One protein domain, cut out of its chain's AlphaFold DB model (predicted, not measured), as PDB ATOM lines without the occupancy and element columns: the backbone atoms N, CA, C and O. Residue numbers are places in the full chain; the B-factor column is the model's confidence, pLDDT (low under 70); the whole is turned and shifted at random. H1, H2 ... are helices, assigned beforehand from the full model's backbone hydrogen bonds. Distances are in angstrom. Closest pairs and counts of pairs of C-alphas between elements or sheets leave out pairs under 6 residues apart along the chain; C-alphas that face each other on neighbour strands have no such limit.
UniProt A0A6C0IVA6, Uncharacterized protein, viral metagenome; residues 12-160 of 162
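AT A GLANCE: This is residues 12 to 160 of the 162 residues of an uncharacterized protein of viral metagenome (UniProt A0A6C0IVA6). The model is an elongated set of helices with H6 and H7 in the middle, a helical hairpin of H1 and H2 at one end, and H5 reaching to the other end. H4 runs beside H7, H3 crosses near the inner end of H5, and residues 93 to 99, in the link from H4 to H5, stick out. The printed part has 149 residues with seven named helices, H1 to H7 in order along the chain, and no named strand; its class is all helix. It is only just loose, close to compact, with a radius of gyration of the C-alphas of 17.8 A, and spans 58 by 38 by 34 A.

IN THESE COORDINATES: The two longest helices have 19 residues each: H5, residues 102 to 120, is 27.1 A from first to last C-alpha, and H2, residues 33 to 51, is 26.5 A. C-alpha 102 is at (-32.950, -13.499, 42.048). H1 is residues 12 to 24, 18.3 A long, and begins with C-alpha 12 at (8.214, -10.623, 51.173). H3 is residues 60 to 72, 17.7 A, and H4 is residues 78 to 92, 21.3 A. H6 is residues 126 to 139, 19.6 A. H7 is residues 144 to 159, 22.2 A, and ends with C-alpha 159 at (-8.444, -18.687, 36.088).

HOW THE PARTS SIT: H5 touches H4 with its residues 112 to 116 alone, opposite ways at a steep tilt of 60 degrees; their closest C-alphas, of Lys 88 and Ser 112, are 6.7 A apart. H5 and H3 only just touch, with 3 pairs of C-alphas within 8 A, the closest being Ile 66 and Leu 117 at 7.2 A; they are about perpendicular at 74 degrees. H4 touches H7 at a shallow tilt of 13 degrees, the same way, closest at the C-alphas of Val 83 and Glu 151, 6.2 A. H6 and H7 form a helical hairpin at a shallow tilt of 29 degrees, closest at the C-alphas of Leu 128 and Phe 150, 6.0 A. H1 and H2 form another, at 12 degrees, closest at the C-alphas of Tyr 12 and Cys 40, 5.5 A. H1 and H6 are close but not clearly touching, with the C-alphas of His 13 and Tyr 127 6.7 A apart. H4 and H6 are apart. Every O i to N i+4 pair is within hydrogen-bond range in H1, H2, H3, H5, H6 and H7; in H4 8 of 11 are.

THE WHOLE: The two C-alphas farthest apart, of Asn 27 and Ser 102, are 59.1 A apart. The printed part has no cut and no long link. The mean pLDDT of the printed part is 87.3; residues 27 to 29 and 92 to 98 are under 70.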
ATOM      1  N   TYR A  12       8.213  -9.170  51.394       95.06
ATOM      2  CA  TYR A  12       8.214 -10.623  51.173       95.06
ATOM      3  C   TYR A  12       8.341 -10.988  49.680       95.06
ATOM      4  O   TYR A  12       9.071 -11.912  49.338       95.06
ATOM      5  N   HIS A  13       7.707 -10.217  48.787       92.50
ATOM      6  CA  HIS A  13       7.770 -10.435  47.342       92.50
ATOM      7  C   HIS A  13       9.169 -10.189  46.760       92.50
ATOM      8  O   HIS A  13       9.674 -11.023  46.020       92.50
ATOM      9  N   SER A  14       9.827  -9.074  47.095       92.31
ATOM     10  CA  SER A  14      11.171  -8.793  46.568       92.31
ATOM     11  C   SER A  14      12.218  -9.754  47.130       92.31
ATOM     12  O   SER A  14      13.134 -10.154  46.416       92.31
ATOM     13  N   ILE A  15      12.059 -10.170  48.389       93.12
ATOM     14  CA  ILE A  15      12.899 -11.197  49.016       93.12
ATOM     15  C   ILE A  15      12.705 -12.550  48.318       93.12
ATOM     16  O   ILE A  15      13.684 -13.258  48.086       93.12
ATOM     17  N   ARG A  16      11.466 -12.905  47.951       92.12
ATOM     18  CA  ARG A  16      11.170 -14.126  47.189       92.12
ATOM     19  C   ARG A  16      11.935 -14.154  45.872       92.12
ATOM     20  O   ARG A  16      12.606 -15.146  45.594       92.12
ATOM     21  N   ASP A  17      11.852 -13.077  45.097       91.62
ATOM     22  CA  ASP A  17      12.514 -12.973  43.794       91.62
ATOM     23  C   ASP A  17      14.039 -13.115  43.940       91.62
ATOM     24  O   ASP A  17      14.657 -13.928  43.253       91.62
ATOM     25  N   GLU A  18      14.638 -12.425  44.919       91.81
ATOM     26  CA  GLU A  18      16.079 -12.510  45.203       91.81
ATOM     27  C   GLU A  18      16.522 -13.937  45.573       91.81
ATOM     28  O   GLU A  18      17.572 -14.413  45.129       91.81
ATOM     29  N   LEU A  19      15.744 -14.641  46.401       90.44
ATOM     30  CA  LEU A  19      16.073 -16.005  46.818       90.44
ATOM     31  C   LEU A  19      15.937 -17.007  45.664       90.44
ATOM     32  O   LEU A  19      16.796 -17.878  45.514       90.44
ATOM     33  N   LEU A  20      14.909 -16.870  44.823       90.50
ATOM     34  CA  LEU A  20      14.729 -17.720  43.644       90.50
ATOM     35  C   LEU A  20      15.847 -17.511  42.613       90.50
ATOM     36  O   LEU A  20      16.354 -18.485  42.056       90.50
ATOM     37  N   GLU A  21      16.297 -16.271  42.403       90.38
ATOM     38  CA  GLU A  21      17.454 -15.979  41.548       90.38
ATOM     39  C   GLU A  21      18.741 -16.627  42.077       90.38
ATOM     40  O   GLU A  21      19.516 -17.206  41.307       90.38
ATOM     41  N   LYS A  22      18.965 -16.592  43.398       88.00
ATOM     42  CA  LYS A  22      20.124 -17.248  44.027       88.00
ATOM     43  C   LYS A  22      20.118 -18.754  43.790       88.00
ATOM     44  O   LYS A  22      21.151 -19.284  43.377       88.00
ATOM     45  N   ILE A  23      18.966 -19.408  43.957       86.75
ATOM     46  CA  ILE A  23      18.790 -20.838  43.663       86.75
ATOM     47  C   ILE A  23      19.074 -21.121  42.183       86.75
ATOM     48  O   ILE A  23      19.899 -21.977  41.867       86.75
ATOM     49  N   ALA A  24      18.455 -20.367  41.269       86.56
ATOM     50  CA  ALA A  24      18.613 -20.566  39.828       86.56
ATOM     51  C   ALA A  24      20.064 -20.376  39.352       86.56
ATOM     52  O   ALA A  24      20.513 -21.033  38.412       86.56
ATOM     53  N   SER A  25      20.817 -19.493  40.013       85.38
ATOM     54  CA  SER A  25      22.221 -19.231  39.689       85.38
ATOM     55  C   SER A  25      23.202 -20.318  40.163       85.38
ATOM     56  O   SER A  25      24.395 -20.190  39.893       85.38
ATOM     57  N   ASN A  26      22.738 -21.383  40.843       70.44
ATOM     58  CA  ASN A  26      23.562 -22.454  41.438       70.44
ATOM     59  C   ASN A  26      24.699 -21.943  42.349       70.44
ATOM     60  O   ASN A  26      25.655 -22.670  42.626       70.44
ATOM     61  N   ASN A  27      24.631 -20.690  42.811       61.94
ATOM     62  CA  ASN A  27      25.728 -20.072  43.553       61.94
ATOM     63  C   ASN A  27      25.794 -20.530  45.014       61.94
ATOM     64  O   ASN A  27      26.846 -20.385  45.635       61.94
ATOM     65  N   THR A  28      24.723 -21.111  45.565       57.97
ATOM     66  CA  THR A  28      24.697 -21.600  46.948       57.97
ATOM     67  C   THR A  28      23.755 -22.803  47.117       57.97
ATOM     68  O   THR A  28      22.589 -22.745  46.751       57.97
ATOM     69  N   ASN A  29      24.233 -23.882  47.757       64.81
ATOM     70  CA  ASN A  29      23.392 -24.972  48.304       64.81
ATOM     71  C   ASN A  29      22.712 -24.554  49.630       64.81
ATOM     72  O   ASN A  29      22.463 -25.389  50.496       64.81
ATOM     73  N   GLU A  30      22.531 -23.251  49.854       72.75
ATOM     74  CA  GLU A  30      22.125 -22.706  51.154       72.75
ATOM     75  C   GLU A  30      20.611 -22.787  51.368       72.75
ATOM     76  O   GLU A  30      20.172 -22.900  52.507       72.75
ATOM     77  N   TYR A  31      19.833 -22.795  50.281       75.31
ATOM     78  CA  TYR A  31      18.375 -22.840  50.316       75.31
ATOM     79  C   TYR A  31      17.829 -23.741  49.211       75.31
ATOM     80  O   TYR A  31      18.345 -23.744  48.091       75.31
ATOM     81  N   VAL A  32      16.757 -24.469  49.513       86.38
ATOM     82  CA  VAL A  32      15.900 -25.126  48.514       86.38
ATOM     83  C   VAL A  32      14.600 -24.342  48.313       86.38
ATOM     84  O   VAL A  32      14.262 -23.464  49.105       86.38
ATOM     85  N   GLU A  33      13.837 -24.651  47.260       87.06
ATOM     86  CA  GLU A  33      12.563 -23.966  46.969       87.06
ATOM     87  C   GLU A  33      11.573 -24.008  48.150       87.06
ATOM     88  O   GLU A  33      10.860 -23.035  48.398       87.06
ATOM     89  N   GLU A  34      11.566 -25.100  48.918       91.06
ATOM     90  CA  GLU A  34      10.732 -25.255  50.116       91.06
ATOM     91  C   GLU A  34      11.119 -24.278  51.242       91.06
ATOM     92  O   GLU A  34      10.244 -23.751  51.938       91.06
ATOM     93  N   ASP A  35      12.413 -23.972  51.383       90.44
ATOM     94  CA  ASP A  35      12.884 -22.972  52.344       90.44
ATOM     95  C   ASP A  35      12.391 -21.586  51.940       90.44
ATOM     96  O   ASP A  35      11.873 -20.844  52.773       90.44
ATOM     97  N   VAL A  36      12.496 -21.251  50.648       90.81
ATOM     98  CA  VAL A  36      12.017 -19.968  50.116       90.81
ATOM     99  C   VAL A  36      10.525 -19.819  50.356       90.81
ATOM    100  O   VAL A  36      10.100 -18.782  50.862       90.81
ATOM    101  N   PHE A  37       9.742 -20.857  50.060       91.31
ATOM    102  CA  PHE A  37       8.309 -20.868  50.332       91.31
ATOM    103  C   PHE A  37       8.021 -20.608  51.818       91.31
ATOM    104  O   PHE A  37       7.295 -19.676  52.154       91.31
ATOM    105  N   THR A  38       8.665 -21.353  52.718       94.06
ATOM    106  CA  THR A  38       8.465 -21.215  54.169       94.06
ATOM    107  C   THR A  38       8.845 -19.822  54.679       94.06
ATOM    108  O   THR A  38       8.117 -19.220  55.473       94.06
ATOM    109  N   ILE A  39       9.980 -19.286  54.225       93.62
ATOM    110  CA  ILE A  39      10.451 -17.944  54.583       93.62
ATOM    111  C   ILE A  39       9.449 -16.892  54.101       93.62
ATOM    112  O   ILE A  39       9.043 -16.033  54.885       93.62
ATOM    113  N   CYS A  40       9.022 -16.975  52.841       94.50
ATOM    114  CA  CYS A  40       8.128 -15.994  52.235       94.50
ATOM    115  C   CYS A  40       6.737 -16.020  52.863       94.50
ATOM    116  O   CYS A  40       6.225 -14.956  53.197       94.50
ATOM    117  N   THR A  41       6.175 -17.199  53.138       94.94
ATOM    118  CA  THR A  41       4.886 -17.310  53.829       94.94
ATOM    119  C   THR A  41       4.958 -16.714  55.238       94.94
ATOM    120  O   THR A  41       4.064 -15.967  55.634       94.94
ATOM    121  N   ASN A  42       6.032 -16.968  55.996       95.69
ATOM    122  CA  ASN A  42       6.205 -16.376  57.328       95.69
ATOM    123  C   ASN A  42       6.353 -14.847  57.271       95.69
ATOM    124  O   ASN A  42       5.756 -14.135  58.082       95.69
ATOM    125  N   LEU A  43       7.122 -14.338  56.304       96.56
ATOM    126  CA  LEU A  43       7.274 -12.903  56.075       96.56
ATOM    127  C   LEU A  43       5.947 -12.261  55.677       96.56
ATOM    128  O   LEU A  43       5.557 -11.275  56.291       96.56
ATOM    129  N   TYR A  44       5.217 -12.846  54.729       97.31
ATOM    130  CA  TYR A  44       3.891 -12.390  54.319       97.31
ATOM    131  C   TYR A  44       2.939 -12.281  55.516       97.31
ATOM    132  O   TYR A  44       2.328 -11.235  55.720       97.31
ATOM    133  N   GLN A  45       2.844 -13.321  56.350       96.88
ATOM    134  CA  GLN A  45       1.968 -13.303  57.524       96.88
ATOM    135  C   GLN A  45       2.363 -12.201  58.516       96.88
ATOM    136  O   GLN A  45       1.504 -11.489  59.047       96.88
ATOM    137  N   HIS A  46       3.665 -12.034  58.755       97.06
ATOM    138  CA  HIS A  46       4.172 -10.973  59.615       97.06
ATOM    139  C   HIS A  46       3.856  -9.590  59.029       97.06
ATOM    140  O   HIS A  46       3.279  -8.750  59.708       97.06
ATOM    141  N   GLU A  47       4.158  -9.350  57.759       97.81
ATOM    142  CA  GLU A  47       3.908  -8.070  57.097       97.81
ATOM    143  C   GLU A  47       2.412  -7.734  57.034       97.81
ATOM    144  O   GLU A  47       2.027  -6.607  57.341       97.81
ATOM    145  N   LEU A  48       1.550  -8.715  56.743       97.19
ATOM    146  CA  LEU A  48       0.098  -8.541  56.755       97.19
ATOM    147  C   LEU A  48      -0.392  -8.085  58.135       97.19
ATOM    148  O   LEU A  48      -1.148  -7.119  58.245       97.19
ATOM    149  N   THR A  49       0.062  -8.746  59.203       97.19
ATOM    150  CA  THR A  49      -0.332  -8.369  60.570       97.19
ATOM    151  C   THR A  49       0.176  -6.980  60.956       97.19
ATOM    152  O   THR A  49      -0.585  -6.205  61.539       97.19
ATOM    153  N   GLN A  50       1.403  -6.617  60.569       97.19
ATOM    154  CA  GLN A  50       1.956  -5.283  60.818       97.19
ATOM    155  C   GLN A  50       1.163  -4.183  60.105       97.19
ATOM    156  O   GLN A  50       0.765  -3.209  60.744       97.19
ATOM    157  N   VAL A  51       0.864  -4.362  58.814       97.12
ATOM    158  CA  VAL A  51       0.114  -3.381  58.012       97.12
ATOM    159  C   VAL A  51      -1.269  -3.096  58.602       97.12
ATOM    160  O   VAL A  51      -1.735  -1.959  58.557       97.12
ATOM    161  N   PHE A  52      -1.922  -4.092  59.201       96.81
ATOM    162  CA  PHE A  52      -3.236  -3.933  59.837       96.81
ATOM    163  C   PHE A  52      -3.182  -3.621  61.345       96.81
ATOM    164  O   PHE A  52      -4.221  -3.607  62.012       96.81
ATOM    165  N   TYR A  53      -1.995  -3.376  61.913       96.31
ATOM    166  CA  TYR A  53      -1.785  -3.195  63.359       96.31
ATOM    167  C   TYR A  53      -2.374  -4.339  64.210       96.31
ATOM    168  O   TYR A  53      -2.872  -4.132  65.330       96.31
ATOM    169  N   ALA A  54      -2.362  -5.546  63.651       96.62
ATOM    170  CA  ALA A  54      -2.918  -6.765  64.208       96.62
ATOM    171  C   ALA A  54      -1.871  -7.530  65.023       96.62
ATOM    172  O   ALA A  54      -0.685  -7.530  64.714       96.62
ATOM    173  N   SER A  55      -2.324  -8.199  66.080       93.94
ATOM    174  CA  SER A  55      -1.465  -9.056  66.910       93.94
ATOM    175  C   SER A  55      -1.254 -10.456  66.324       93.94
ATOM    176  O   SER A  55      -0.307 -11.145  66.690       93.94
ATOM    177  N   SER A  56      -2.158 -10.892  65.445       95.31
ATOM    178  CA  SER A  56      -2.127 -12.189  64.770       95.31
ATOM    179  C   SER A  56      -3.054 -12.168  63.552       95.31
ATOM    180  O   SER A  56      -3.859 -11.249  63.401       95.31
ATOM    181  N   LEU A  57      -2.998 -13.210  62.720       92.88
ATOM    182  CA  LEU A  57      -3.895 -13.376  61.567       92.88
ATOM    183  C   LEU A  57      -5.378 -13.532  61.946       92.88
ATOM    184  O   LEU A  57      -6.244 -13.342  61.103       92.88
ATOM    185  N   LEU A  58      -5.672 -13.882  63.202       93.19
ATOM    186  CA  LEU A  58      -7.038 -14.047  63.711       93.19
ATOM    187  C   LEU A  58      -7.565 -12.780  64.400       93.19
ATOM    188  O   LEU A  58      -8.661 -12.777  64.961       93.19
ATOM    189  N   ASP A  59      -6.774 -11.706  64.415       95.38
ATOM    190  CA  ASP A  59      -7.171 -10.438  65.010       95.38
ATOM    191  C   ASP A  59      -8.239  -9.762  64.135       95.38
ATOM    192  O   ASP A  59      -8.035  -9.517  62.944       95.38
ATOM    193  N   ASN A  60      -9.372  -9.395  64.739       94.12
ATOM    194  CA  ASN A  60     -10.496  -8.767  64.037       94.12
ATOM    195  C   ASN A  60     -10.152  -7.412  63.393       94.12
ATOM    196  O   ASN A  60     -10.950  -6.867  62.626       94.12
ATOM    197  N   LYS A  61      -8.991  -6.836  63.724       95.44
ATOM    198  CA  LYS A  61      -8.451  -5.661  63.044       95.44
ATOM    199  C   LYS A  61      -8.184  -5.916  61.567       95.44
ATOM    200  O   LYS A  61      -8.361  -4.979  60.799       95.44
ATOM    201  N   ILE A  62      -7.827  -7.140  61.173       94.50
ATOM    202  CA  ILE A  62      -7.615  -7.487  59.761       94.50
ATOM    203  C   ILE A  62      -8.934  -7.353  59.006       94.50
ATOM    204  O   ILE A  62      -9.012  -6.559  58.076       94.50
ATOM    205  N   ASP A  63     -10.004  -8.006  59.464       92.06
ATOM    206  CA  ASP A  63     -11.319  -7.914  58.812       92.06
ATOM    207  C   ASP A  63     -11.821  -6.466  58.731       92.06
ATOM    208  O   ASP A  63     -12.270  -6.000  57.680       92.06
ATOM    209  N   LYS A  64     -11.702  -5.718  59.836       92.31
ATOM    210  CA  LYS A  64     -12.071  -4.294  59.885       92.31
ATOM    211  C   LYS A  64     -11.213  -3.451  58.946       92.31
ATOM    212  O   LYS A  64     -11.725  -2.527  58.317       92.31
ATOM    213  N   GLY A  65      -9.926  -3.759  58.854       93.56
ATOM    214  CA  GLY A  65      -8.978  -3.084  57.985       93.56
ATOM    215  C   GLY A  65      -9.252  -3.355  56.514       93.56
ATOM    216  O   GLY A  65      -9.288  -2.410  55.737       93.56
ATOM    217  N   ILE A  66      -9.522  -4.602  56.132       93.12
ATOM    218  CA  ILE A  66      -9.898  -4.976  54.763       93.12
ATOM    219  C   ILE A  66     -11.175  -4.235  54.350       93.12
ATOM    220  O   ILE A  66     -11.216  -3.613  53.286       93.12
ATOM    221  N   GLN A  67     -12.197  -4.227  55.215       90.75
ATOM    222  CA  GLN A  67     -13.432  -3.476  54.968       90.75
ATOM    223  C   GLN A  67     -13.170  -1.974  54.824       90.75
ATOM    224  O   GLN A  67     -13.705  -1.344  53.912       90.75
ATOM    225  N   TYR A  68     -12.337  -1.402  55.699       91.94
ATOM    226  CA  TYR A  68     -11.941   0.001  55.623       91.94
ATOM    227  C   TYR A  68     -11.221   0.311  54.309       91.94
ATOM    228  O   TYR A  68     -11.619   1.233  53.607       91.94
ATOM    229  N   VAL A  69     -10.205  -0.469  53.937       91.94
ATOM    230  CA  VAL A  69      -9.443  -0.260  52.703       91.94
ATOM    231  C   VAL A  69     -10.360  -0.299  51.487       91.94
ATOM    232  O   VAL A  69     -10.288   0.581  50.631       91.94
ATOM    233  N   TYR A  70     -11.255  -1.279  51.407       88.19
ATOM    234  CA  TYR A  70     -12.156  -1.352  50.269       88.19
ATOM    235  C   TYR A  70     -13.123  -0.166  50.217       88.19
ATOM    236  O   TYR A  70     -13.174   0.552  49.218       88.19
ATOM    237  N   ASN A  71     -13.861   0.074  51.300       88.00
ATOM    238  CA  ASN A  71     -14.912   1.089  51.328       88.00
ATOM    239  C   ASN A  71     -14.345   2.513  51.256       88.00
ATOM    240  O   ASN A  71     -14.927   3.385  50.618       88.00
ATOM    241  N   GLU A  72     -13.191   2.760  51.872       87.06
ATOM    242  CA  GLU A  72     -12.674   4.115  52.042       87.06
ATOM    243  C   GLU A  72     -11.536   4.485  51.098       87.06
ATOM    244  O   GLU A  72     -11.324   5.684  50.895       87.06
ATOM    245  N   ILE A  73     -10.835   3.506  50.516       83.31
ATOM    246  CA  ILE A  73      -9.678   3.746  49.646       83.31
ATOM    247  C   ILE A  73      -9.983   3.272  48.226       83.31
ATOM    248  O   ILE A  73     -10.099   4.087  47.314       83.31
ATOM    249  N   LEU A  74     -10.157   1.965  48.036       85.25
ATOM    250  CA  LEU A  74     -10.203   1.363  46.702       85.25
ATOM    251  C   LEU A  74     -11.496   1.686  45.946       85.25
ATOM    252  O   LEU A  74     -11.445   2.049  44.773       85.25
ATOM    253  N   SER A  75     -12.653   1.624  46.613       84.56
ATOM    254  CA  SER A  75     -13.962   1.827  45.969       84.56
ATOM    255  C   SER A  75     -14.194   3.248  45.438       84.56
ATOM    256  O   SER A  75     -15.100   3.475  44.639       84.56
ATOM    257  N   LYS A  76     -13.368   4.213  45.854       86.50
ATOM    258  CA  LYS A  76     -13.451   5.611  45.411       86.50
ATOM    259  C   LYS A  76     -12.716   5.862  44.094       86.50
ATOM    260  O   LYS A  76     -12.889   6.925  43.502       86.50
ATOM    261  N   TYR A  77     -11.899   4.913  43.632       91.50
ATOM    262  CA  TYR A  77     -11.130   5.043  42.400       91.50
ATOM    263  C   TYR A  77     -11.713   4.162  41.295       91.50
ATOM    264  O   TYR A  77     -11.510   2.949  41.274       91.50
ATOM    265  N   VAL A  78     -12.412   4.809  40.355       93.44
ATOM    266  CA  VAL A  78     -13.181   4.148  39.284       93.44
ATOM    267  C   VAL A  78     -12.372   3.090  38.518       93.44
ATOM    268  O   VAL A  78     -12.846   1.960  38.421       93.44
ATOM    269  N   PRO A  79     -11.129   3.358  38.065       93.38
ATOM    270  CA  PRO A  79     -10.372   2.352  37.322       93.38
ATOM    271  C   PRO A  79     -10.094   1.076  38.124       93.38
ATOM    272  O   PRO A  79     -10.102  -0.013  37.565       93.38
ATOM    273  N   PHE A  80      -9.884   1.183  39.440       90.44
ATOM    274  CA  PHE A  80      -9.708  -0.004  40.277       90.44
ATOM    275  C   PHE A  80     -11.030  -0.746  40.469       90.44
ATOM    276  O   PHE A  80     -11.065  -1.971  40.387       90.44
ATOM    277  N   THR A  81     -12.139  -0.029  40.679       89.31
ATOM    278  CA  THR A  81     -13.455  -0.677  40.782       89.31
ATOM    279  C   THR A  81     -13.864  -1.384  39.498       89.31
ATOM    280  O   THR A  81     -14.495  -2.437  39.575       89.31
ATOM    281  N   ASP A  82     -13.476  -0.854  38.338       91.69
ATOM    282  CA  ASP A  82     -13.736  -1.480  37.043       91.69
ATOM    283  C   ASP A  82     -12.992  -2.813  36.925       91.69
ATOM    284  O   ASP A  82     -13.613  -3.814  36.572       91.69
ATOM    285  N   VAL A  83     -11.714  -2.868  37.326       90.94
ATOM    286  CA  VAL A  83     -10.950  -4.127  37.396       90.94
ATOM    287  C   VAL A  83     -11.664  -5.146  38.286       90.94
ATOM    288  O   VAL A  83     -11.936  -6.260  37.850       90.94
ATOM    289  N   ILE A  84     -12.055  -4.762  39.507       88.75
ATOM    290  CA  ILE A  84     -12.750  -5.675  40.428       88.75
ATOM    291  C   ILE A  84     -14.076  -6.174  39.839       88.75
ATOM    292  O   ILE A  84     -14.393  -7.359  39.950       88.75
ATOM    293  N   ASN A  85     -14.863  -5.298  39.214       86.81
ATOM    294  CA  ASN A  85     -16.146  -5.672  38.621       86.81
ATOM    295  C   ASN A  85     -15.979  -6.575  37.393       86.81
ATOM    296  O   ASN A  85     -16.748  -7.522  37.239       86.81
ATOM    297  N   ASN A  86     -14.959  -6.341  36.567       86.56
ATOM    298  CA  ASN A  86     -14.622  -7.223  35.452       86.56
ATOM    299  C   ASN A  86     -14.182  -8.599  35.962       86.56
ATOM    300  O   ASN A  86     -14.684  -9.619  35.496       86.56
ATOM    301  N   SER A  87     -13.342  -8.643  36.997       84.56
ATOM    302  CA  SER A  87     -12.904  -9.892  37.620       84.56
ATOM    303  C   SER A  87     -14.055 -10.682  38.257       84.56
ATOM    304  O   SER A  87     -14.050 -11.913  38.219       84.56
ATOM    305  N   LYS A  88     -15.099 -10.015  38.773       81.38
ATOM    306  CA  LYS A  88     -16.320 -10.703  39.237       81.38
ATOM    307  C   LYS A  88     -16.985 -11.518  38.132       81.38
ATOM    308  O   LYS A  88     -17.495 -12.596  38.422       81.38
ATOM    309  N   LEU A  89     -16.975 -11.046  36.882       77.31
ATOM    310  CA  LEU A  89     -17.595 -11.763  35.761       77.31
ATOM    311  C   LEU A  89     -17.002 -13.165  35.587       77.31
ATOM    312  O   LEU A  89     -17.754 -14.100  35.321       77.31
ATOM    313  N   HIS A  90     -15.705 -13.346  35.853       74.88
ATOM    314  CA  HIS A  90     -15.054 -14.660  35.816       74.88
ATOM    315  C   HIS A  90     -15.556 -15.629  36.900       74.88
ATOM    316  O   HIS A  90     -15.574 -16.838  36.675       74.88
ATOM    317  N   LEU A  91     -16.018 -15.123  38.049       72.31
ATOM    318  CA  LEU A  91     -16.637 -15.946  39.098       72.31
ATOM    319  C   LEU A  91     -18.069 -16.376  38.736       72.31
ATOM    320  O   LEU A  91     -18.550 -17.392  39.234       72.31
ATOM    321  N   PHE A  92     -18.750 -15.615  37.875       67.75
ATOM    322  CA  PHE A  92     -20.142 -15.859  37.486       67.75
ATOM    323  C   PHE A  92     -20.301 -16.773  36.262       67.75
ATOM    324  O   PHE A  92     -21.394 -17.285  36.042       67.75
ATOM    325  N   THR A  93     -19.247 -17.014  35.478       62.00
ATOM    326  CA  THR A  93     -19.293 -17.843  34.253       62.00
ATOM    327  C   THR A  93     -19.251 -19.361  34.499       62.00
ATOM    328  O   THR A  93     -19.035 -20.141  33.573       62.00
ATOM    329  N   CYS A  94     -19.444 -19.818  35.737       52.34
ATOM    330  CA  CYS A  94     -19.555 -21.239  36.058       52.34
ATOM    331  C   CYS A  94     -21.023 -21.687  35.902       52.34
ATOM    332  O   CYS A  94     -21.847 -21.347  36.741       52.34
ATOM    333  N   ASP A  95     -21.310 -22.467  34.854       51.72
ATOM    334  CA  ASP A  95     -22.607 -23.034  34.421       51.72
ATOM    335  C   ASP A  95     -23.523 -22.140  33.562       51.72
ATOM    336  O   ASP A  95     -24.516 -21.580  34.025       51.72
ATOM    337  N   ASP A  96     -23.304 -22.190  32.243       55.06
ATOM    338  CA  ASP A  96     -24.239 -21.705  31.211       55.06
ATOM    339  C   ASP A  96     -25.629 -22.387  31.249       55.06
ATOM    340  O   ASP A  96     -26.562 -21.952  30.574       55.06
ATOM    341  N   ASN A  97     -25.801 -23.446  32.048       57.47
ATOM    342  CA  ASN A  97     -27.019 -24.263  32.077       57.47
ATOM    343  C   ASN A  97     -27.935 -24.012  33.289       57.47
ATOM    344  O   ASN A  97     -29.044 -24.546  33.319       57.47
ATOM    345  N   ASN A  98     -27.524 -23.201  34.271       61.22
ATOM    346  CA  ASN A  98     -28.295 -22.973  35.497       61.22
ATOM    347  C   ASN A  98     -28.790 -21.522  35.596       61.22
ATOM    348  O   ASN A  98     -28.060 -20.606  35.968       61.22
ATOM    349  N   VAL A  99     -30.079 -21.301  35.310       70.25
ATOM    350  CA  VAL A  99     -30.728 -20.003  35.551       70.25
ATOM    351  C   VAL A  99     -30.845 -19.779  37.061       70.25
ATOM    352  O   VAL A  99     -31.745 -20.303  37.713       70.25
ATOM    353  N   LEU A 100     -29.932 -18.984  37.625       70.44
ATOM    354  CA  LEU A 100     -29.985 -18.587  39.033       70.44
ATOM    355  C   LEU A 100     -31.243 -17.755  39.324       70.44
ATOM    356  O   LEU A 100     -31.572 -16.811  38.594       70.44
ATOM    357  N   THR A 101     -31.913 -18.056  40.435       78.25
ATOM    358  CA  THR A 101     -32.987 -17.215  40.992       78.25
ATOM    359  C   THR A 101     -32.453 -15.838  41.410       78.25
ATOM    360  O   THR A 101     -31.254 -15.665  41.624       78.25
ATOM    361  N   SER A 102     -33.333 -14.845  41.579       76.81
ATOM    362  CA  SER A 102     -32.950 -13.499  42.048       76.81
ATOM    363  C   SER A 102     -32.195 -13.526  43.382       76.81
ATOM    364  O   SER A 102     -31.178 -12.854  43.523       76.81
ATOM    365  N   VAL A 103     -32.637 -14.363  44.325       80.06
ATOM    366  CA  VAL A 103     -31.990 -14.541  45.635       80.06
ATOM    367  C   VAL A 103     -30.602 -15.174  45.495       80.06
ATOM    368  O   VAL A 103     -29.658 -14.759  46.161       80.06
ATOM    369  N   GLN A 104     -30.444 -16.164  44.611       73.31
ATOM    370  CA  GLN A 104     -29.138 -16.776  44.353       73.31
ATOM    371  C   GLN A 104     -28.173 -15.795  43.687       73.31
ATOM    372  O   GLN A 104     -27.005 -15.775  44.058       73.31
ATOM    373  N   LYS A 105     -28.656 -14.957  42.760       73.06
ATOM    374  CA  LYS A 105     -27.849 -13.892  42.147       73.06
ATOM    375  C   LYS A 105     -27.362 -12.888  43.188       73.06
ATOM    376  O   LYS A 105     -26.170 -12.619  43.238       73.06
ATOM    377  N   GLU A 106     -28.251 -12.408  44.057       76.38
ATOM    378  CA  GLU A 106     -27.892 -11.460  45.120       76.38
ATOM    379  C   GLU A 106     -26.885 -12.064  46.115       76.38
ATOM    380  O   GLU A 106     -25.895 -11.427  46.478       76.38
ATOM    381  N   ASN A 107     -27.100 -13.315  46.532       76.25
ATOM    382  CA  ASN A 107     -26.170 -14.015  47.418       76.25
ATOM    383  C   ASN A 107     -24.806 -14.221  46.754       76.25
ATOM    384  O   ASN A 107     -23.775 -14.020  47.392       76.25
ATOM    385  N   LEU A 108     -24.782 -14.595  45.475       73.44
ATOM    386  CA  LEU A 108     -23.545 -14.783  44.726       73.44
ATOM    387  C   LEU A 108     -22.806 -13.454  44.526       73.44
ATOM    388  O   LEU A 108     -21.588 -13.415  44.646       73.44
ATOM    389  N   GLU A 109     -23.516 -12.350  44.301       75.38
ATOM    390  CA  GLU A 109     -22.937 -11.008  44.189       75.38
ATOM    391  C   GLU A 109     -22.301 -10.527  45.504       75.38
ATOM    392  O   GLU A 109     -21.161 -10.048  45.522       75.38
ATOM    393  N   LYS A 110     -22.999 -10.717  46.628       72.81
ATOM    394  CA  LYS A 110     -22.468 -10.394  47.960       72.81
ATOM    395  C   LYS A 110     -21.261 -11.266  48.310       72.81
ATOM    396  O   LYS A 110     -20.231 -10.748  48.740       72.81
ATOM    397  N   ASN A 111     -21.362 -12.572  48.070       75.75
ATOM    398  CA  ASN A 111     -20.306 -13.526  48.404       75.75
ATOM    399  C   ASN A 111     -19.074 -13.370  47.503       75.75
ATOM    400  O   ASN A 111     -17.956 -13.412  48.006       75.75
ATOM    401  N   SER A 112     -19.256 -13.136  46.199       78.38
ATOM    402  CA  SER A 112     -18.150 -12.898  45.257       78.38
ATOM    403  C   SER A 112     -17.395 -11.617  45.583       78.38
ATOM    404  O   SER A 112     -16.169 -11.603  45.529       78.38
ATOM    405  N   SER A 113     -18.107 -10.563  45.992       77.94
ATOM    406  CA  SER A 113     -17.478  -9.321  46.439       77.94
ATOM    407  C   SER A 113     -16.590  -9.575  47.651       77.94
ATOM    408  O   SER A 113     -15.415  -9.235  47.615       77.94
ATOM    409  N   TYR A 114     -17.106 -10.234  48.691       79.25
ATOM    410  CA  TYR A 114     -16.309 -10.553  49.877       79.25
ATOM    411  C   TYR A 114     -15.122 -11.477  49.564       79.25
ATOM    412  O   TYR A 114     -14.011 -11.235  50.026       79.25
ATOM    413  N   PHE A 115     -15.333 -12.494  48.730       84.19
ATOM    414  CA  PHE A 115     -14.282 -13.412  48.298       84.19
ATOM    415  C   PHE A 115     -13.154 -12.696  47.544       84.19
ATOM    416  O   PHE A 115     -11.985 -12.904  47.856       84.19
ATOM    417  N   LEU A 116     -13.491 -11.800  46.610       87.12
ATOM    418  CA  LEU A 116     -12.508 -10.961  45.922       87.12
ATOM    419  C   LEU A 116     -11.714 -10.117  46.903       87.12
ATOM    420  O   LEU A 116     -10.494 -10.088  46.800       87.12
ATOM    421  N   LEU A 117     -12.375  -9.498  47.884       86.62
ATOM    422  CA  LEU A 117     -11.681  -8.716  48.907       86.62
ATOM    423  C   LEU A 117     -10.674  -9.546  49.689       86.62
ATOM    424  O   LEU A 117      -9.561  -9.081  49.892       86.62
ATOM    425  N   LEU A 118     -11.029 -10.769  50.084       88.00
ATOM    426  CA  LEU A 118     -10.079 -11.666  50.734       88.00
ATOM    427  C   LEU A 118      -8.910 -12.022  49.807       88.00
ATOM    428  O   LEU A 118      -7.761 -12.007  50.243       88.00
ATOM    429  N   MET A 119      -9.175 -12.275  48.521       90.81
ATOM    430  CA  MET A 119      -8.118 -12.568  47.548       90.81
ATOM    431  C   MET A 119      -7.143 -11.408  47.361       90.81
ATOM    432  O   MET A 119      -5.951 -11.667  47.218       90.81
ATOM    433  N   LEU A 120      -7.598 -10.151  47.428       93.38
ATOM    434  CA  LEU A 120      -6.713  -8.982  47.324       93.38
ATOM    435  C   LEU A 120      -5.624  -8.959  48.403       93.38
ATOM    436  O   LEU A 120      -4.556  -8.391  48.184       93.38
ATOM    437  N   PHE A 121      -5.878  -9.579  49.553       94.81
ATOM    438  CA  PHE A 121      -4.932  -9.661  50.664       94.81
ATOM    439  C   PHE A 121      -4.292 -11.041  50.809       94.81
ATOM    440  O   PHE A 121      -3.630 -11.284  51.808       94.81
ATOM    441  N   SER A 122      -4.461 -11.928  49.824       93.81
ATOM    442  CA  SER A 122      -3.729 -13.195  49.763       93.81
ATOM    443  C   SER A 122      -2.239 -12.971  49.496       93.81
ATOM    444  O   SER A 122      -1.849 -11.939  48.951       93.81
ATOM    445  N   GLU A 123      -1.407 -13.968  49.806       93.38
ATOM    446  CA  GLU A 123       0.049 -13.900  49.609       93.38
ATOM    447  C   GLU A 123       0.450 -13.527  48.172       93.38
ATOM    448  O   GLU A 123       1.428 -12.818  47.975       93.38
ATOM    449  N   ASN A 124      -0.317 -13.913  47.154       91.75
ATOM    450  CA  ASN A 124       0.016 -13.582  45.765       91.75
ATOM    451  C   ASN A 124      -0.363 -12.143  45.374       91.75
ATOM    452  O   ASN A 124       0.299 -11.541  44.535       91.75
ATOM    453  N   MET A 125      -1.406 -11.573  45.986       94.75
ATOM    454  CA  MET A 125      -1.913 -10.242  45.620       94.75
ATOM    455  C   MET A 125      -1.453  -9.133  46.554       94.75
ATOM    456  O   MET A 125      -1.415  -7.974  46.143       94.75
ATOM    457  N   PHE A 126      -1.135  -9.456  47.810       96.38
ATOM    458  CA  PHE A 126      -0.990  -8.469  48.874       96.38
ATOM    459  C   PHE A 126       0.031  -7.379  48.539       96.38
ATOM    460  O   PHE A 126      -0.260  -6.201  48.740       96.38
ATOM    461  N   TYR A 127       1.174  -7.744  47.954       96.75
ATOM    462  CA  TYR A 127       2.177  -6.788  47.487       96.75
ATOM    463  C   TYR A 127       1.608  -5.763  46.489       96.75
ATOM    464  O   TYR A 127       1.704  -4.555  46.721       96.75
ATOM    465  N   LEU A 128       0.951  -6.221  45.418       96.06
ATOM    466  CA  LEU A 128       0.369  -5.345  44.393       96.06
ATOM    467  C   LEU A 128      -0.797  -4.518  44.948       96.06
ATOM    468  O   LEU A 128      -0.902  -3.320  44.674       96.06
ATOM    469  N   THR A 129      -1.649  -5.134  45.768       96.06
ATOM    470  CA  THR A 129      -2.748  -4.459  46.467       96.06
ATOM    471  C   THR A 129      -2.219  -3.331  47.349       96.06
ATOM    472  O   THR A 129      -2.716  -2.207  47.279       96.06
ATOM    473  N   HIS A 130      -1.177  -3.597  48.140       96.88
ATOM    474  CA  HIS A 130      -0.540  -2.605  48.998       96.88
ATOM    475  C   HIS A 130       0.059  -1.453  48.181       96.88
ATOM    476  O   HIS A 130      -0.197  -0.289  48.484       96.88
ATOM    477  N   GLN A 131       0.765  -1.744  47.082       96.00
ATOM    478  CA  GLN A 131       1.279  -0.707  46.182       96.00
ATOM    479  C   GLN A 131       0.165   0.176  45.605       96.00
ATOM    480  O   GLN A 131       0.302   1.404  45.589       96.00
ATOM    481  N   CYS A 132      -0.955  -0.421  45.183       95.50
ATOM    482  CA  CYS A 132      -2.121   0.311  44.689       95.50
ATOM    483  C   CYS A 132      -2.686   1.255  45.758       95.50
ATOM    484  O   CYS A 132      -2.918   2.433  45.482       95.50
ATOM    485  N   ILE A 133      -2.855   0.765  46.990       95.44
ATOM    486  CA  ILE A 133      -3.336   1.549  48.137       95.44
ATOM    487  C   ILE A 133      -2.397   2.722  48.424       95.44
ATOM    488  O   ILE A 133      -2.856   3.856  48.588       95.44
ATOM    489  N   CYS A 134      -1.088   2.474  48.449       95.06
ATOM    490  CA  CYS A 134      -0.080   3.490  48.727       95.06
ATOM    491  C   CYS A 134      -0.044   4.571  47.639       95.06
ATOM    492  O   CYS A 134      -0.071   5.760  47.967       95.06
ATOM    493  N   GLN A 135      -0.052   4.195  46.354       94.94
ATOM    494  CA  GLN A 135      -0.104   5.168  45.257       94.94
ATOM    495  C   GLN A 135      -1.401   5.981  45.286       94.94
ATOM    496  O   GLN A 135      -1.358   7.211  45.206       94.94
ATOM    497  N   LEU A 136      -2.544   5.318  45.468       93.69
ATOM    498  CA  LEU A 136      -3.837   5.983  45.507       93.69
ATOM    499  C   LEU A 136      -3.933   6.963  46.683       93.69
ATOM    500  O   LEU A 136      -4.382   8.091  46.504       93.69
ATOM    501  N   THR A 137      -3.443   6.579  47.862       92.06
ATOM    502  CA  THR A 137      -3.478   7.438  49.054       92.06
ATOM    503  C   THR A 137      -2.511   8.619  48.944       92.06
ATOM    504  O   THR A 137      -2.832   9.725  49.376       92.06
ATOM    505  N   LYS A 138      -1.329   8.411  48.349       93.12
ATOM    506  CA  LYS A 138      -0.286   9.440  48.242       93.12
ATOM    507  C   LYS A 138      -0.494  10.399  47.070       93.12
ATOM    508  O   LYS A 138      -0.187  11.583  47.189       93.12
ATOM    509  N   TYR A 139      -0.980   9.897  45.937       94.19
ATOM    510  CA  TYR A 139      -1.043  10.638  44.673       94.19
ATOM    511  C   TYR A 139      -2.464  10.810  44.126       94.19
ATOM    512  O   TYR A 139      -2.640  11.489  43.115       94.19
ATOM    513  N   GLY A 140      -3.475  10.190  44.742       93.25
ATOM    514  CA  GLY A 140      -4.859  10.219  44.255       93.25
ATOM    515  C   GLY A 140      -5.089   9.405  42.977       93.25
ATOM    516  O   GLY A 140      -6.145   9.528  42.361       93.25
ATOM    517  N   ARG A 141      -4.108   8.599  42.552       93.94
ATOM    518  CA  ARG A 141      -4.167   7.773  41.339       93.94
ATOM    519  C   ARG A 141      -3.241   6.567  41.443       93.94
ATOM    520  O   ARG A 141      -2.274   6.601  42.200       93.94
ATOM    521  N   ILE A 142      -3.513   5.559  40.621       95.44
ATOM    522  CA  ILE A 142      -2.661   4.383  40.423       95.44
ATOM    523  C   ILE A 142      -2.049   4.483  39.025       95.44
ATOM    524  O   ILE A 142      -2.750   4.788  38.056       95.44
ATOM    525  N   GLU A 143      -0.745   4.263  38.917       96.50
ATOM    526  CA  GLU A 143      -0.042   4.180  37.643       96.50
ATOM    527  C   GLU A 143      -0.610   3.048  36.785       96.50
ATOM    528  O   GLU A 143      -0.845   1.939  37.260       96.50
ATOM    529  N   LEU A 144      -0.799   3.317  35.490       94.94
ATOM    530  CA  LEU A 144      -1.429   2.363  34.579       94.94
ATOM    531  C   LEU A 144      -0.678   1.027  34.522       94.94
ATOM    532  O   LEU A 144      -1.309  -0.020  34.512       94.94
ATOM    533  N   ALA A 145       0.659   1.056  34.530       97.12
ATOM    534  CA  ALA A 145       1.472  -0.159  34.516       97.12
ATOM    535  C   ALA A 145       1.217  -1.044  35.748       97.12
ATOM    536  O   ALA A 145       1.091  -2.258  35.614       97.12
ATOM    537  N   LEU A 146       1.079  -0.433  36.931       96.19
ATOM    538  CA  LEU A 146       0.750  -1.151  38.160       96.19
ATOM    539  C   LEU A 146      -0.670  -1.723  38.103       96.19
ATOM    540  O   LEU A 146      -0.870  -2.877  38.469       96.19
ATOM    541  N   LEU A 147      -1.640  -0.952  37.605       95.25
ATOM    542  CA  LEU A 147      -3.027  -1.408  37.490       95.25
ATOM    543  C   LEU A 147      -3.175  -2.580  36.504       95.25
ATOM    544  O   LEU A 147      -3.874  -3.540  36.806       95.25
ATOM    545  N   VAL A 148      -2.480  -2.529  35.363       95.75
ATOM    546  CA  VAL A 148      -2.452  -3.622  34.375       95.75
ATOM    547  C   VAL A 148      -1.806  -4.878  34.962       95.75
ATOM    548  O   VAL A 148      -2.321  -5.978  34.769       95.75
ATOM    549  N   ASN A 149      -0.702  -4.729  35.703       95.88
ATOM    550  CA  ASN A 149      -0.058  -5.858  36.375       95.88
ATOM    551  C   ASN A 149      -0.984  -6.483  37.433       95.88
ATOM    552  O   ASN A 149      -1.166  -7.697  37.477       95.88
ATOM    553  N   PHE A 150      -1.636  -5.638  38.235       95.62
ATOM    554  CA  PHE A 150      -2.624  -6.058  39.223       95.62
ATOM    555  C   PHE A 150      -3.790  -6.833  38.589       95.62
ATOM    556  O   PHE A 150      -4.128  -7.914  39.064       95.62
ATOM    557  N   GLU A 151      -4.385  -6.314  37.511       94.31
ATOM    558  CA  GLU A 151      -5.481  -6.981  36.798       94.31
ATOM    559  C   GLU A 151      -5.041  -8.327  36.209       94.31
ATOM    560  O   GLU A 151      -5.763  -9.318  36.321       94.31
ATOM    561  N   THR A 152      -3.839  -8.379  35.628       93.81
ATOM    562  CA  THR A 152      -3.277  -9.608  35.053       93.81
ATOM    563  C   THR A 152      -3.132 -10.689  36.123       93.81
ATOM    564  O   THR A 152      -3.693 -11.771  35.966       93.81
ATOM    565  N   MET A 153      -2.480 -10.372  37.246       93.38
ATOM    566  CA  MET A 153      -2.273 -11.318  38.347       93.38
ATOM    567  C   MET A 153      -3.598 -11.775  38.978       93.38
ATOM    568  O   MET A 153      -3.792 -12.961  39.248       93.38
ATOM    569  N   LEU A 154      -4.547 -10.853  39.173       92.25
ATOM    570  CA  LEU A 154      -5.865 -11.188  39.716       92.25
ATOM    571  C   LEU A 154      -6.613 -12.167  38.804       92.25
ATOM    572  O   LEU A 154      -7.196 -13.141  39.280       92.25
ATOM    573  N   ASN A 155      -6.587 -11.928  37.494       89.69
ATOM    574  CA  ASN A 155      -7.239 -12.806  36.529       89.69
ATOM    575  C   ASN A 155      -6.531 -14.162  36.425       89.69
ATOM    576  O   ASN A 155      -7.213 -15.183  36.358       89.69
ATOM    577  N   GLU A 156      -5.198 -14.206  36.472       89.75
ATOM    578  CA  GLU A 156      -4.445 -15.464  36.532       89.75
ATOM    579  C   GLU A 156      -4.867 -16.307  37.735       89.75
ATOM    580  O   GLU A 156      -5.195 -17.477  37.559       89.75
ATOM    581  N   MET A 157      -4.978 -15.707  38.923       87.81
ATOM    582  CA  MET A 157      -5.447 -16.401  40.128       87.81
ATOM    583  C   MET A 157      -6.891 -16.903  40.031       87.81
ATOM    584  O   MET A 157      -7.222 -17.970  40.546       87.81
ATOM    585  N   LEU A 158      -7.773 -16.134  39.390       85.25
ATOM    586  CA  LEU A 158      -9.169 -16.525  39.186       85.25
ATOM    587  C   LEU A 158      -9.308 -17.667  38.170       85.25
ATOM    588  O   LEU A 158     -10.214 -18.495  38.286       85.25
ATOM    589  N   LEU A 159      -8.430 -17.702  37.166       80.50
ATOM    590  CA  LEU A 159      -8.444 -18.687  36.088       80.50
ATOM    591  C   LEU A 159      -7.632 -19.941  36.408       80.50
ATOM    592  O   LEU A 159      -7.949 -21.003  35.867       80.50
ATOM    593  N   SER A 160      -6.643 -19.858  37.301       70.56
ATOM    594  CA  SER A 160      -5.840 -20.983  37.791       70.56
ATOM    595  C   SER A 160      -6.634 -21.890  38.739       70.56
ATOM    596  O   SER A 160      -6.098 -22.294  39.764       70.56
TER     597      SER A 160